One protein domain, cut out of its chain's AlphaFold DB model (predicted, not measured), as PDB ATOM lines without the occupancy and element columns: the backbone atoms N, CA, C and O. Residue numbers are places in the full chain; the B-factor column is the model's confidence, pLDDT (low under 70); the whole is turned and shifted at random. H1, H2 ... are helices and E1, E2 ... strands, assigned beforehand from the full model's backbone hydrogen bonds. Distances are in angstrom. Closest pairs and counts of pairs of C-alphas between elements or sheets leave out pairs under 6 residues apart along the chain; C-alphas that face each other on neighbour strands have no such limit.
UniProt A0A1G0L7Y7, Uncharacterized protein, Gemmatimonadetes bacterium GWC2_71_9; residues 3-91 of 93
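Overview. This is residues 3 to 91 of the 93 residues of an uncharacterized protein of Gemmatimonadetes bacterium GWC2_71_9 (UniProt A0A1G0L7Y7). A two-strand ribbon, E1 with E3, bends away toward short E2; at its other end H2 and H3 pack crosswise, and H1 lies off alone. The 89 printed residues run H1 H2 E1 E2 E3 H3, a mixed class, with an antiparallel sheet E2 E1 E3. The whole is loose, with a radius of gyration of the C-alphas of 17.5 A, spanning 52 by 33 by 18 A.

Arrangement. H1, residues 3 to 7, is apart from H2, residues 16 to 25. Along E1, residues 30 to 39, find its antiparallel neighbour E3, residues 61 to 68: N 33 and O 64 are within hydrogen-bond range, 3.1 A apart. E2, residues 50 to 52, forms a hairpin with E1; N 38 and O 51 are 3.1 A apart. H3, residues 70 to 82, touches H2 with residues 73 to 77 alone, about perpendicular at 85 degrees; the closest C-alphas, Ala 22 and Val 73, are 6.1 A apart. In H1, H2 and H3 every O i to N i+4 pair is within hydrogen-bond range.

Along the chain. Find C-alpha 3 at (223.227, 180.994, 277.640), where H1 begins. E1 runs 23.1 A; H3 ends at C-alpha 82, (215.944, 197.891, 294.913).

Size, cuts and confidence. The printed part has no cut. Look for pLDDT under 70 at residues 3 to 4, 7 to 8 and 83 to 91.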
ATOM      1  N   PHE A   3     223.653 182.371 277.387       69.62
ATOM      2  CA  PHE A   3     223.227 180.994 277.640       69.62
ATOM      3  C   PHE A   3     221.773 180.757 277.203       69.62
ATOM      4  O   PHE A   3     221.549 179.932 276.322       69.62
ATOM      5  N   HIS A   4     220.827 181.542 277.732       62.69
ATOM      6  CA  HIS A   4     219.398 181.439 277.399       62.69
ATOM      7  C   HIS A   4     219.109 181.735 275.922       62.69
ATOM      8  O   HIS A   4     218.338 181.027 275.288       62.69
ATOM      9  N   GLU A   5     219.799 182.708 275.321       72.62
ATOM     10  CA  GLU A   5     219.601 183.005 273.897       72.62
ATOM     11  C   GLU A   5     220.107 181.861 273.001       72.62
ATOM     12  O   GLU A   5     219.472 181.542 272.002       72.62
ATOM     13  N   ALA A   6     221.203 181.192 273.379       71.50
ATOM     14  CA  ALA A   6     221.768 180.086 272.605       71.50
ATOM     15  C   ALA A   6     221.059 178.734 272.817       71.50
ATOM     16  O   ALA A   6     221.028 177.933 271.889       71.50
ATOM     17  N   HIS A   7     220.530 178.459 274.015       67.12
ATOM     18  CA  HIS A   7     219.916 177.163 274.349       67.12
ATOM     19  C   HIS A   7     218.386 177.183 274.316       67.12
ATOM     20  O   HIS A   7     217.774 176.165 274.012       67.12
ATOM     21  N   GLU A   8     217.770 178.324 274.621       69.75
ATOM     22  CA  GLU A   8     216.315 178.458 274.775       69.75
ATOM     23  C   GLU A   8     215.719 179.425 273.737       69.75
ATOM     24  O   GLU A   8     214.501 179.529 273.616       69.75
ATOM     25  N   GLY A   9     216.558 180.144 272.977       78.06
ATOM     26  CA  GLY A   9     216.117 181.185 272.043       78.06
ATOM     27  C   GLY A   9     215.564 182.433 272.738       78.06
ATOM     28  O   GLY A   9     214.963 183.289 272.089       78.06
ATOM     29  N   LEU A  10     215.752 182.549 274.056       76.00
ATOM     30  CA  LEU A  10     215.183 183.616 274.871       76.00
ATOM     31  C   LEU A  10     216.188 184.748 275.078       76.00
ATOM     32  O   LEU A  10     217.322 184.546 275.518       76.00
ATOM     33  N   ARG A  11     215.751 185.979 274.804       78.38
ATOM     34  CA  ARG A  11     216.519 187.186 275.119       78.38
ATOM     35  C   ARG A  11     216.296 187.578 276.575       78.38
ATOM     36  O   ARG A  11     215.419 188.379 276.876       78.38
ATOM     37  N   GLY A  12     217.103 187.007 277.463       79.31
ATOM     38  CA  GLY A  12     217.031 187.245 278.907       79.31
ATOM     39  C   GLY A  12     216.703 185.973 279.681       79.31
ATOM     40  O   GLY A  12     216.885 184.875 279.164       79.31
ATOM     41  N   ALA A  13     216.258 186.130 280.927       80.88
ATOM     42  CA  ALA A  13     215.823 185.032 281.787       80.88
ATOM     43  C   ALA A  13     214.336 185.192 282.120       80.88
ATOM     44  O   ALA A  13     213.862 186.310 282.326       80.88
ATOM     45  N   VAL A  14     213.612 184.077 282.186       82.69
ATOM     46  CA  VAL A  14     212.195 184.069 282.566       82.69
ATOM     47  C   VAL A  14     212.072 184.018 284.085       82.69
ATOM     48  O   VAL A  14     212.755 183.242 284.750       82.69
ATOM     49  N   ILE A  15     211.169 184.828 284.627       86.38
ATOM     50  CA  ILE A  15     210.860 184.902 286.056       86.38
ATOM     51  C   ILE A  15     209.401 184.501 286.298       86.38
ATOM     52  O   ILE A  15     208.500 185.331 286.291       86.38
ATOM     53  N   ASN A  16     209.162 183.205 286.498       89.44
ATOM     54  CA  ASN A  16     207.803 182.654 286.569       89.44
ATOM     55  C   ASN A  16     207.074 183.008 287.878       89.44
ATOM     56  O   ASN A  16     206.027 183.650 287.852       89.44
ATOM     57  N   ASP A  17     207.628 182.637 289.033       91.25
ATOM     58  CA  ASP A  17     206.936 182.822 290.318       91.25
ATOM     59  C   ASP A  17     206.737 184.304 290.695       91.25
ATOM     60  O   ASP A  17     205.646 184.663 291.150       91.25
ATOM     61  N   PRO A  18     207.713 185.209 290.458       90.75
ATOM     62  CA  PRO A  18     207.490 186.636 290.676       90.75
ATOM     63  C   PRO A  18     206.405 187.221 289.762       90.75
ATOM     64  O   PRO A  18     205.658 188.094 290.201       90.75
ATOM     65  N   LEU A  19     206.270 186.724 288.526       93.00
ATOM     66  CA  LEU A  19     205.176 187.109 287.631       93.00
ATOM     67  C   LEU A  19     203.818 186.683 288.206       93.00
ATOM     68  O   LEU A  19     202.879 187.477 288.195       93.00
ATOM     69  N   ALA A  20     203.715 185.467 288.751       93.56
ATOM     70  CA  ALA A  20     202.484 184.999 289.386       93.56
ATOM     71  C   ALA A  20     202.071 185.897 290.565       93.56
ATOM     72  O   ALA A  20     200.897 186.244 290.689       93.56
ATOM     73  N   LEU A  21     203.031 186.329 291.392       92.81
ATOM     74  CA  LEU A  21     202.773 187.276 292.480       92.81
ATOM     75  C   LEU A  21     202.344 188.653 291.955       92.81
ATOM     76  O   LEU A  21     201.364 189.209 292.447       92.81
ATOM     77  N   ALA A  22     203.044 189.193 290.955       93.69
ATOM     78  CA  ALA A  22     202.720 190.494 290.371       93.69
ATOM     79  C   ALA A  22     201.291 190.521 289.804       93.69
ATOM     80  O   ALA A  22     200.537 191.445 290.091       93.69
ATOM     81  N   LEU A  23     200.885 189.474 289.080       94.75
ATOM     82  CA  LEU A  23     199.531 189.350 288.528       94.75
ATOM     83  C   LEU A  23     198.461 189.054 289.591       94.75
ATOM     84  O   LEU A  23     197.282 189.311 289.357       94.75
ATOM     85  N   ALA A  24     198.840 188.511 290.750       93.69
ATOM     86  CA  ALA A  24     197.930 188.361 291.884       93.69
ATOM     87  C   ALA A  24     197.685 189.697 292.606       93.69
ATOM     88  O   ALA A  24     196.572 189.933 293.076       93.69
ATOM     89  N   LEU A  25     198.706 190.558 292.686       93.31
ATOM     90  CA  LEU A  25     198.601 191.902 293.263       93.31
ATOM     91  C   LEU A  25     197.882 192.872 292.321       93.31
ATOM     92  O   LEU A  25     197.000 193.602 292.761       93.31
ATOM     93  N   GLU A  26     198.217 192.837 291.031       95.56
ATOM     94  CA  GLU A  26     197.688 193.745 290.009       95.56
ATOM     95  C   GLU A  26     197.155 192.965 288.791       95.56
ATOM     96  O   GLU A  26     197.783 192.930 287.726       95.56
ATOM     97  N   PRO A  27     195.964 192.338 288.895       95.25
ATOM     98  CA  PRO A  27     195.400 191.520 287.816       95.25
ATOM     99  C   PRO A  27     195.161 192.280 286.505       95.25
ATOM    100  O   PRO A  27     195.136 191.675 285.435       95.25
ATOM    101  N   ALA A  28     194.989 193.605 286.576       96.25
ATOM    102  CA  ALA A  28     194.761 194.465 285.415       96.25
ATOM    103  C   ALA A  28     195.957 194.516 284.449       96.25
ATOM    104  O   ALA A  28     195.788 194.898 283.293       96.25
ATOM    105  N   TRP A  29     197.152 194.117 284.893       96.69
ATOM    106  CA  TRP A  29     198.334 194.031 284.034       96.69
ATOM    107  C   TRP A  29     198.344 192.796 283.140       96.69
ATOM    108  O   TRP A  29     199.191 192.705 282.257       96.69
ATOM    109  N   GLY A  30     197.432 191.843 283.333       96.56
ATOM    110  CA  GLY A  30     197.342 190.650 282.503       96.56
ATOM    111  C   GLY A  30     196.042 190.552 281.714       96.56
ATOM    112  O   GLY A  30     194.981 191.007 282.134       96.56
ATOM    113  N   THR A  31     196.111 189.894 280.559       97.12
ATOM    114  CA  THR A  31     194.928 189.464 279.805       97.12
ATOM    115  C   THR A  31     194.649 188.003 280.128       97.12
ATOM    116  O   THR A  31     195.507 187.146 279.901       97.12
ATOM    117  N   THR A  32     193.451 187.716 280.645       95.75
ATOM    118  CA  THR A  32     193.023 186.350 280.983       95.75
ATOM    119  C   THR A  32     191.769 185.941 280.242       95.75
ATOM    120  O   THR A  32     190.923 186.775 279.920       95.75
ATOM    121  N   ALA A  33     191.626 184.636 280.037       94.62
ATOM    122  CA  ALA A  33     190.374 184.030 279.619       94.62
ATOM    123  C   ALA A  33     190.035 182.833 280.522       94.62
ATOM    124  O   ALA A  33     190.949 182.139 280.981       94.62
ATOM    125  N   PRO A  34     188.743 182.579 280.794       94.88
ATOM    126  CA  PRO A  34     188.317 181.321 281.386       94.88
ATOM    127  C   PRO A  34     188.542 180.178 280.391       94.88
ATOM    128  O   PRO A  34     188.045 180.219 279.261       94.88
ATOM    129  N   MET A  35     189.281 179.154 280.806       95.50
ATOM    130  CA  MET A  35     189.563 177.971 279.995       95.50
ATOM    131  C   MET A  35     189.299 176.703 280.814       95.50
ATOM    132  O   MET A  35     189.698 176.660 281.980       95.50
ATOM    133  N   PRO A  36     188.655 175.669 280.238       96.56
ATOM    134  CA  PRO A  36     188.688 174.338 280.832       96.56
ATOM    135  C   PRO A  36     190.141 173.858 280.833       96.56
ATOM    136  O   PRO A  36     190.836 173.972 279.818       96.56
ATOM    137  N   VAL A  37     190.626 173.362 281.965       95.81
ATOM    138  CA  VAL A  37     192.001 172.873 282.084       95.81
ATOM    139  C   VAL A  37     192.010 171.504 282.733       95.81
ATOM    140  O   VAL A  37     191.460 171.308 283.813       95.81
ATOM    141  N   ALA A  38     192.722 170.584 282.094       94.69
ATOM    142  CA  ALA A  38     193.034 169.277 282.643       94.69
ATOM    143  C   ALA A  38     194.552 169.052 282.672       94.69
ATOM    144  O   ALA A  38     195.345 169.800 282.092       94.69
ATOM    145  N   VAL A  39     194.956 168.008 283.389       94.12
ATOM    146  CA  VAL A  39     196.349 167.565 283.484       94.12
ATOM    147  C   VAL A  39     196.410 166.132 282.988       94.12
ATOM    148  O   VAL A  39     195.635 165.297 283.457       94.12
ATOM    149  N   ASP A  40     197.334 165.832 282.079       94.25
ATOM    150  CA  ASP A  40     197.569 164.453 281.657       94.25
ATOM    151  C   ASP A  40     198.135 163.633 282.829       94.25
ATOM    152  O   ASP A  40     199.198 163.937 283.381       94.25
ATOM    153  N   ARG A  41     197.401 162.592 283.231       93.50
ATOM    154  CA  ARG A  41     197.770 161.676 284.323       93.50
ATOM    155  C   ARG A  41     198.141 160.280 283.824       93.50
ATOM    156  O   ARG A  41     198.327 159.394 284.656       93.50
ATOM    157  N   SER A  42     198.204 160.075 282.510       94.44
ATOM    158  CA  SER A  42     198.621 158.816 281.901       94.44
ATOM    159  C   SER A  42     200.085 158.507 282.217       94.44
ATOM    160  O   SER A  42     200.870 159.402 282.523       94.44
ATOM    161  N   ASP A  43     200.474 157.241 282.100       94.06
ATOM    162  CA  ASP A  43     201.880 156.826 282.166       94.06
ATOM    163  C   ASP A  43     202.549 156.936 280.783       94.06
ATOM    164  O   ASP A  43     203.170 155.997 280.283       94.06
ATOM    165  N   SER A  44     202.384 158.089 280.131       94.69
ATOM    166  CA  SER A  44     202.989 158.426 278.840       94.69
ATOM    167  C   SER A  44     204.090 159.490 279.000       94.69
ATOM    168  O   SER A  44     204.216 160.098 280.065       94.69
ATOM    169  N   PRO A  45     204.896 159.764 277.956       96.00
ATOM    170  CA  PRO A  45     205.851 160.875 277.974       96.00
ATOM    171  C   PRO A  45     205.212 162.260 278.175       96.00
ATOM    172  O   PRO A  45     205.902 163.175 278.613       96.00
ATOM    173  N   ASP A  46     203.917 162.416 277.880       93.75
ATOM    174  CA  ASP A  46     203.168 163.665 278.058       93.75
ATOM    175  C   ASP A  46     202.619 163.837 279.491       93.75
ATOM    176  O   ASP A  46     201.976 164.844 279.797       93.75
ATOM    177  N   ARG A  47     202.886 162.892 280.406       95.56
ATOM    178  CA  ARG A  47     202.445 162.964 281.806       95.56
ATOM    179  C   ARG A  47     202.811 164.305 282.446       95.56
ATOM    180  O   ARG A  47     203.968 164.717 282.459       95.56
ATOM    181  N   GLY A  48     201.824 164.951 283.061       95.25
ATOM    182  CA  GLY A  48     201.968 166.259 283.702       95.25
ATOM    183  C   GLY A  48     201.746 167.447 282.764       95.25
ATOM    184  O   GLY A  48     201.732 168.584 283.234       95.25
ATOM    185  N   ARG A  49     201.521 167.216 281.466       95.69
ATOM    186  CA  ARG A  49     201.151 168.268 280.519       95.69
ATOM    187  C   ARG A  49     199.824 168.911 280.920       95.69
ATOM    188  O   ARG A  49     198.818 168.227 281.107       95.69
ATOM    189  N   THR A  50     199.818 170.239 280.999       94.94
ATOM    190  CA  THR A  50     198.586 171.031 281.061       94.94
ATOM    191  C   THR A  50     197.948 171.045 279.678       94.94
ATOM    192  O   THR A  50     198.583 171.447 278.700       94.94
ATOM    193  N   ILE A  51     196.703 170.597 279.589       93.00
ATOM    194  CA  ILE A  51     195.927 170.604 278.350       93.00
ATOM    195  C   ILE A  51     194.773 171.591 278.491       93.00
ATOM    196  O   ILE A  51     194.177 171.716 279.563       93.00
ATOM    197  N   VAL A  52     194.461 172.296 277.400       90.62
ATOM    198  CA  VAL A  52     193.154 172.949 277.287       90.62
ATOM    199  C   VAL A  52     192.143 171.813 277.228       90.62
ATOM    200  O   VAL A  52     192.171 171.015 276.292       90.62
ATOM    201  N   GLY A  53     191.375 171.684 278.302       85.31
ATOM    202  CA  GLY A  53     190.462 170.579 278.538       85.31
ATOM    203  C   GLY A  53     189.173 170.699 277.736       85.31
ATOM    204  O   GLY A  53     189.037 171.534 276.836       85.31
ATOM    205  N   ASP A  54     188.208 169.877 278.112       83.38
ATOM    206  CA  ASP A  54     186.877 169.824 277.526       83.38
ATOM    207  C   ASP A  54     185.822 170.215 278.574       83.38
ATOM    208  O   ASP A  54     185.723 169.622 279.652       83.38
ATOM    209  N   ARG A  55     185.005 171.228 278.251       79.25
ATOM    210  CA  ARG A  55     183.907 171.663 279.129       79.25
ATOM    211  C   ARG A  55     182.856 170.569 279.290       79.25
ATOM    212  O   ARG A  55     182.313 170.418 280.381       79.25
ATOM    213  N   ASP A  56     182.588 169.811 278.231       84.06
ATOM    214  CA  ASP A  56     181.557 168.773 278.228       84.06
ATOM    215  C   ASP A  56     182.010 167.534 279.016       84.06
ATOM    216  O   ASP A  56     181.181 166.809 279.571       84.06
ATOM    217  N   ALA A  57     183.326 167.340 279.161       84.44
ATOM    218  CA  ALA A  57     183.918 166.345 280.056       84.44
ATOM    219  C   ALA A  57     183.885 166.758 281.543       84.44
ATOM    220  O   ALA A  57     184.200 165.945 282.413       84.44
ATOM    221  N   GLY A  58     183.479 167.997 281.850       88.38
ATOM    222  CA  GLY A  58     183.406 168.526 283.212       88.38
ATOM    223  C   GLY A  58     184.744 169.014 283.771       88.38
ATOM    224  O   GLY A  58     184.890 169.095 284.993       88.38
ATOM    225  N   ASP A  59     185.715 169.335 282.909       92.00
ATOM    226  CA  ASP A  59     186.999 169.879 283.349       92.00
ATOM    227  C   ASP A  59     186.823 171.248 284.036       92.00
ATOM    228  O   ASP A  59     185.993 172.064 283.613       92.00
ATOM    229  N   PRO A  60     187.598 171.542 285.097       91.81
ATOM    230  CA  PRO A  60     187.462 172.787 285.837       91.81
ATOM    231  C   PRO A  60     187.813 173.993 284.963       91.81
ATOM    232  O   PRO A  60     188.845 174.029 284.289       91.81
ATOM    233  N   GLU A  61     186.969 175.020 285.032       95.25
ATOM    234  CA  GLU A  61     187.229 176.299 284.380       95.25
ATOM    235  C   GLU A  61     188.145 177.157 285.263       95.25
ATOM    236  O   GLU A  61     187.798 177.517 286.390       95.25
ATOM    237  N   VAL A  62     189.328 177.496 284.749       94.12
ATOM    238  CA  VAL A  62     190.310 178.350 285.430       94.12
ATOM    239  C   VAL A  62     190.655 179.555 284.562       94.12
ATOM    240  O   VAL A  62     190.601 179.496 283.334       94.12
ATOM    241  N   ARG A  63     191.017 180.681 285.188       94.00
ATOM    242  CA  ARG A  63     191.516 181.845 284.442       94.00
ATOM    243  C   ARG A  63     192.973 181.623 284.073       94.00
ATOM    244  O   ARG A  63     193.820 181.501 284.952       94.00
ATOM    245  N   VAL A  64     193.251 181.623 282.777       94.31
ATOM    246  CA  VAL A  64     194.602 181.470 282.234       94.31
ATOM    247  C   VAL A  64     195.068 182.817 281.698       94.31
ATOM    248  O   VAL A  64     194.367 183.438 280.899       94.31
ATOM    249  N   TYR A  65     196.238 183.276 282.144       95.69
ATOM    250  CA  TYR A  65     196.895 184.463 281.595       95.69
ATOM    251  C   TYR A  65     197.549 184.119 280.255       95.69
ATOM    252  O   TYR A  65     198.378 183.215 280.184       95.69
ATOM    253  N   GLY A  66     197.175 184.843 279.198       93.25
ATOM    254  CA  GLY A  66     197.758 184.686 277.859       93.25
ATOM    255  C   GLY A  66     198.781 185.766 277.503       93.25
ATOM    256  O   GLY A  66     199.653 185.543 276.669       93.25
ATOM    257  N   ALA A  67     198.681 186.935 278.134       94.75
ATOM    258  CA  ALA A  67     199.590 188.061 277.944       94.75
ATOM    259  C   ALA A  67     199.646 188.916 279.214       94.75
ATOM    260  O   ALA A  67     198.719 188.876 280.029       94.75
ATOM    261  N   PHE A  68     200.709 189.704 279.361       95.81
ATOM    262  CA  PHE A  68     200.876 190.647 280.463       95.81
ATOM    263  C   PHE A  68     201.701 191.870 280.054       95.81
ATOM    264  O   PHE A  68     202.458 191.826 279.082       95.81
ATOM    265  N   ASP A  69     201.566 192.953 280.815       95.00
ATOM    266  CA  ASP A  69     202.409 194.138 280.721       95.00
ATOM    267  C   ASP A  69     203.772 193.863 281.367       95.00
ATOM    268  O   ASP A  69     203.946 193.908 282.587       95.00
ATOM    269  N   HIS A  70     204.756 193.551 280.524       91.62
ATOM    270  CA  HIS A  70     206.120 193.288 280.966       91.62
ATOM    271  C   HIS A  70     206.760 194.493 281.669       91.62
ATOM    272  O   HIS A  70     207.515 194.297 282.620       91.62
ATOM    273  N   GLY A  71     206.482 195.720 281.216       90.88
ATOM    274  CA  GLY A  71     207.064 196.929 281.798       90.88
ATOM    275  C   GLY A  71     206.584 197.132 283.229       90.88
ATOM    276  O   GLY A  71     207.399 197.233 284.141       90.88
ATOM    277  N   ALA A  72     205.267 197.073 283.436       91.94
ATOM    278  CA  ALA A  72     204.666 197.238 284.757       91.94
ATOM    279  C   ALA A  72     205.137 196.170 285.762       91.94
ATOM    280  O   ALA A  72     205.508 196.495 286.892       91.94
ATOM    281  N   VAL A  73     205.191 194.897 285.342       92.38
ATOM    282  CA  VAL A  73     205.693 193.801 286.190       92.38
ATOM    283  C   VAL A  73     207.169 194.002 286.530       92.38
ATOM    284  O   VAL A  73     207.562 193.854 287.687       92.38
ATOM    285  N   HIS A  74     207.996 194.349 285.546       89.19
ATOM    286  CA  HIS A  74     209.420 194.576 285.762       89.19
ATOM    287  C   HIS A  74     209.670 195.749 286.722       89.19
ATOM    288  O   HIS A  74     210.462 195.614 287.654       89.19
ATOM    289  N   ASP A  75     208.945 196.856 286.560       89.69
ATOM    290  CA  ASP A  75     209.053 198.028 287.429       89.69
ATOM    291  C   ASP A  75     208.657 197.710 288.875       89.69
ATOM    292  O   ASP A  75     209.365 198.107 289.803       89.69
ATOM    293  N   LEU A  76     207.583 196.934 289.083       88.31
ATOM    294  CA  LEU A  76     207.174 196.475 290.415       88.31
ATOM    295  C   LEU A  76     208.287 195.673 291.101       88.31
ATOM    296  O   LEU A  76     208.548 195.853 292.296       88.31
ATOM    297  N   LEU A  77     208.935 194.777 290.355       87.12
ATOM    298  CA  LEU A  77     210.004 193.929 290.878       87.12
ATOM    299  C   LEU A  77     211.253 194.740 291.207       87.12
ATOM    300  O   LEU A  77     211.845 194.535 292.265       87.12
ATOM    301  N   LEU A  78     211.636 195.683 290.346       86.50
ATOM    302  CA  LEU A  78     212.751 196.586 290.620       86.50
ATOM    303  C   LEU A  78     212.481 197.457 291.847       86.50
ATOM    304  O   LEU A  78     213.364 197.609 292.690       86.50
ATOM    305  N   GLU A  79     211.266 197.982 291.990       85.56
ATOM    306  CA  GLU A  79     210.862 198.757 293.162       85.56
ATOM    307  C   GLU A  79     210.934 197.918 294.447       85.56
ATOM    308  O   GLU A  79     211.476 198.376 295.450       85.56
ATOM    309  N   HIS A  80     210.488 196.661 294.425       83.69
ATOM    310  CA  HIS A  80     210.562 195.791 295.604       83.69
ATOM    311  C   HIS A  80     211.987 195.335 295.944       83.69
ATOM    312  O   HIS A  80     212.351 195.276 297.119       83.69
ATOM    313  N   LEU A  81     212.805 195.008 294.941       81.25
ATOM    314  CA  LEU A  81     214.171 194.516 295.147       81.25
ATOM    315  C   LEU A  81     215.143 195.644 295.500       81.25
ATOM    316  O   LEU A  81     216.030 195.470 296.338       81.25
ATOM    317  N   PHE A  82     214.977 196.803 294.866       78.31
ATOM    318  CA  PHE A  82     215.944 197.891 294.913       78.31
ATOM    319  C   PHE A  82     215.381 199.209 295.424       78.31
ATOM    320  O   PHE A  82     216.174 200.120 295.623       78.31
ATOM    321  N   GLY A  83     214.086 199.344 295.717       68.00
ATOM    322  CA  GLY A  83     213.473 200.616 296.135       68.00
ATOM    323  C   GLY A  83     214.084 201.245 297.393       68.00
ATOM    324  O   GLY A  83     213.991 202.452 297.595       68.00
ATOM    325  N   ARG A  84     214.778 200.451 298.223       66.44
ATOM    326  CA  ARG A  84     215.584 200.952 299.355       66.44
ATOM    327  C   ARG A  84     216.902 201.623 298.953       66.44
ATOM    328  O   ARG A  84     217.457 202.364 299.757       66.44
ATOM    329  N   TRP A  85     217.407 201.337 297.759       61.97
ATOM    330  CA  TRP A  85     218.733 201.722 297.266       61.97
ATOM    331  C   TRP A  85     218.680 202.549 295.970       61.97
ATOM    332  O   TRP A  85     219.631 203.266 295.675       61.97
ATOM    333  N   LEU A  86     217.587 202.467 295.206       60.56
ATOM    334  CA  LEU A  86     217.369 203.119 293.917       60.56
ATOM    335  C   LEU A  86     215.939 203.678 293.862       60.56
ATOM    336  O   LEU A  86     214.975 202.981 294.162       60.56
ATOM    337  N   THR A  87     215.788 204.941 293.469       59.03
ATOM    338  CA  THR A  87     214.472 205.545 293.180       59.03
ATOM    339  C   THR A  87     214.066 205.288 291.724       59.03
ATOM    340  O   THR A  87     214.941 205.094 290.883       59.03
ATOM    341  N   ARG A  88     212.761 205.366 291.391       55.91
ATOM    342  CA  ARG A  88     212.226 205.258 290.006       55.91
ATOM    343  C   ARG A  88     212.999 206.085 288.962       55.91
ATOM    344  O   ARG A  88     213.096 205.678 287.812       55.91
ATOM    345  N   ALA A  89     213.603 207.201 289.372       61.19
ATOM    346  CA  ALA A  89     214.435 208.060 288.527       61.19
ATOM    347  C   ALA A  89     215.736 207.404 288.014       61.19
ATOM    348  O   ALA A  89     216.351 207.932 287.098       61.19
ATOM    349  N   HIS A  90     216.160 206.271 288.580       61.44
ATOM    350  CA  HIS A  90     217.355 205.537 288.143       61.44
ATOM    351  C   HIS A  90     217.070 204.511 287.033       61.44
ATOM    352  O   HIS A  90     218.010 203.905 286.524       61.44
ATOM    353  N   PHE A  91     215.797 204.288 286.688       54.84
ATOM    354  CA  PHE A  91     215.373 203.225 285.768       54.84
ATOM    355  C   PHE A  91     214.693 203.735 284.489       54.84
ATOM    356  O   PHE A  91     214.427 202.941 283.590       54.84
TER     357      PHE A  91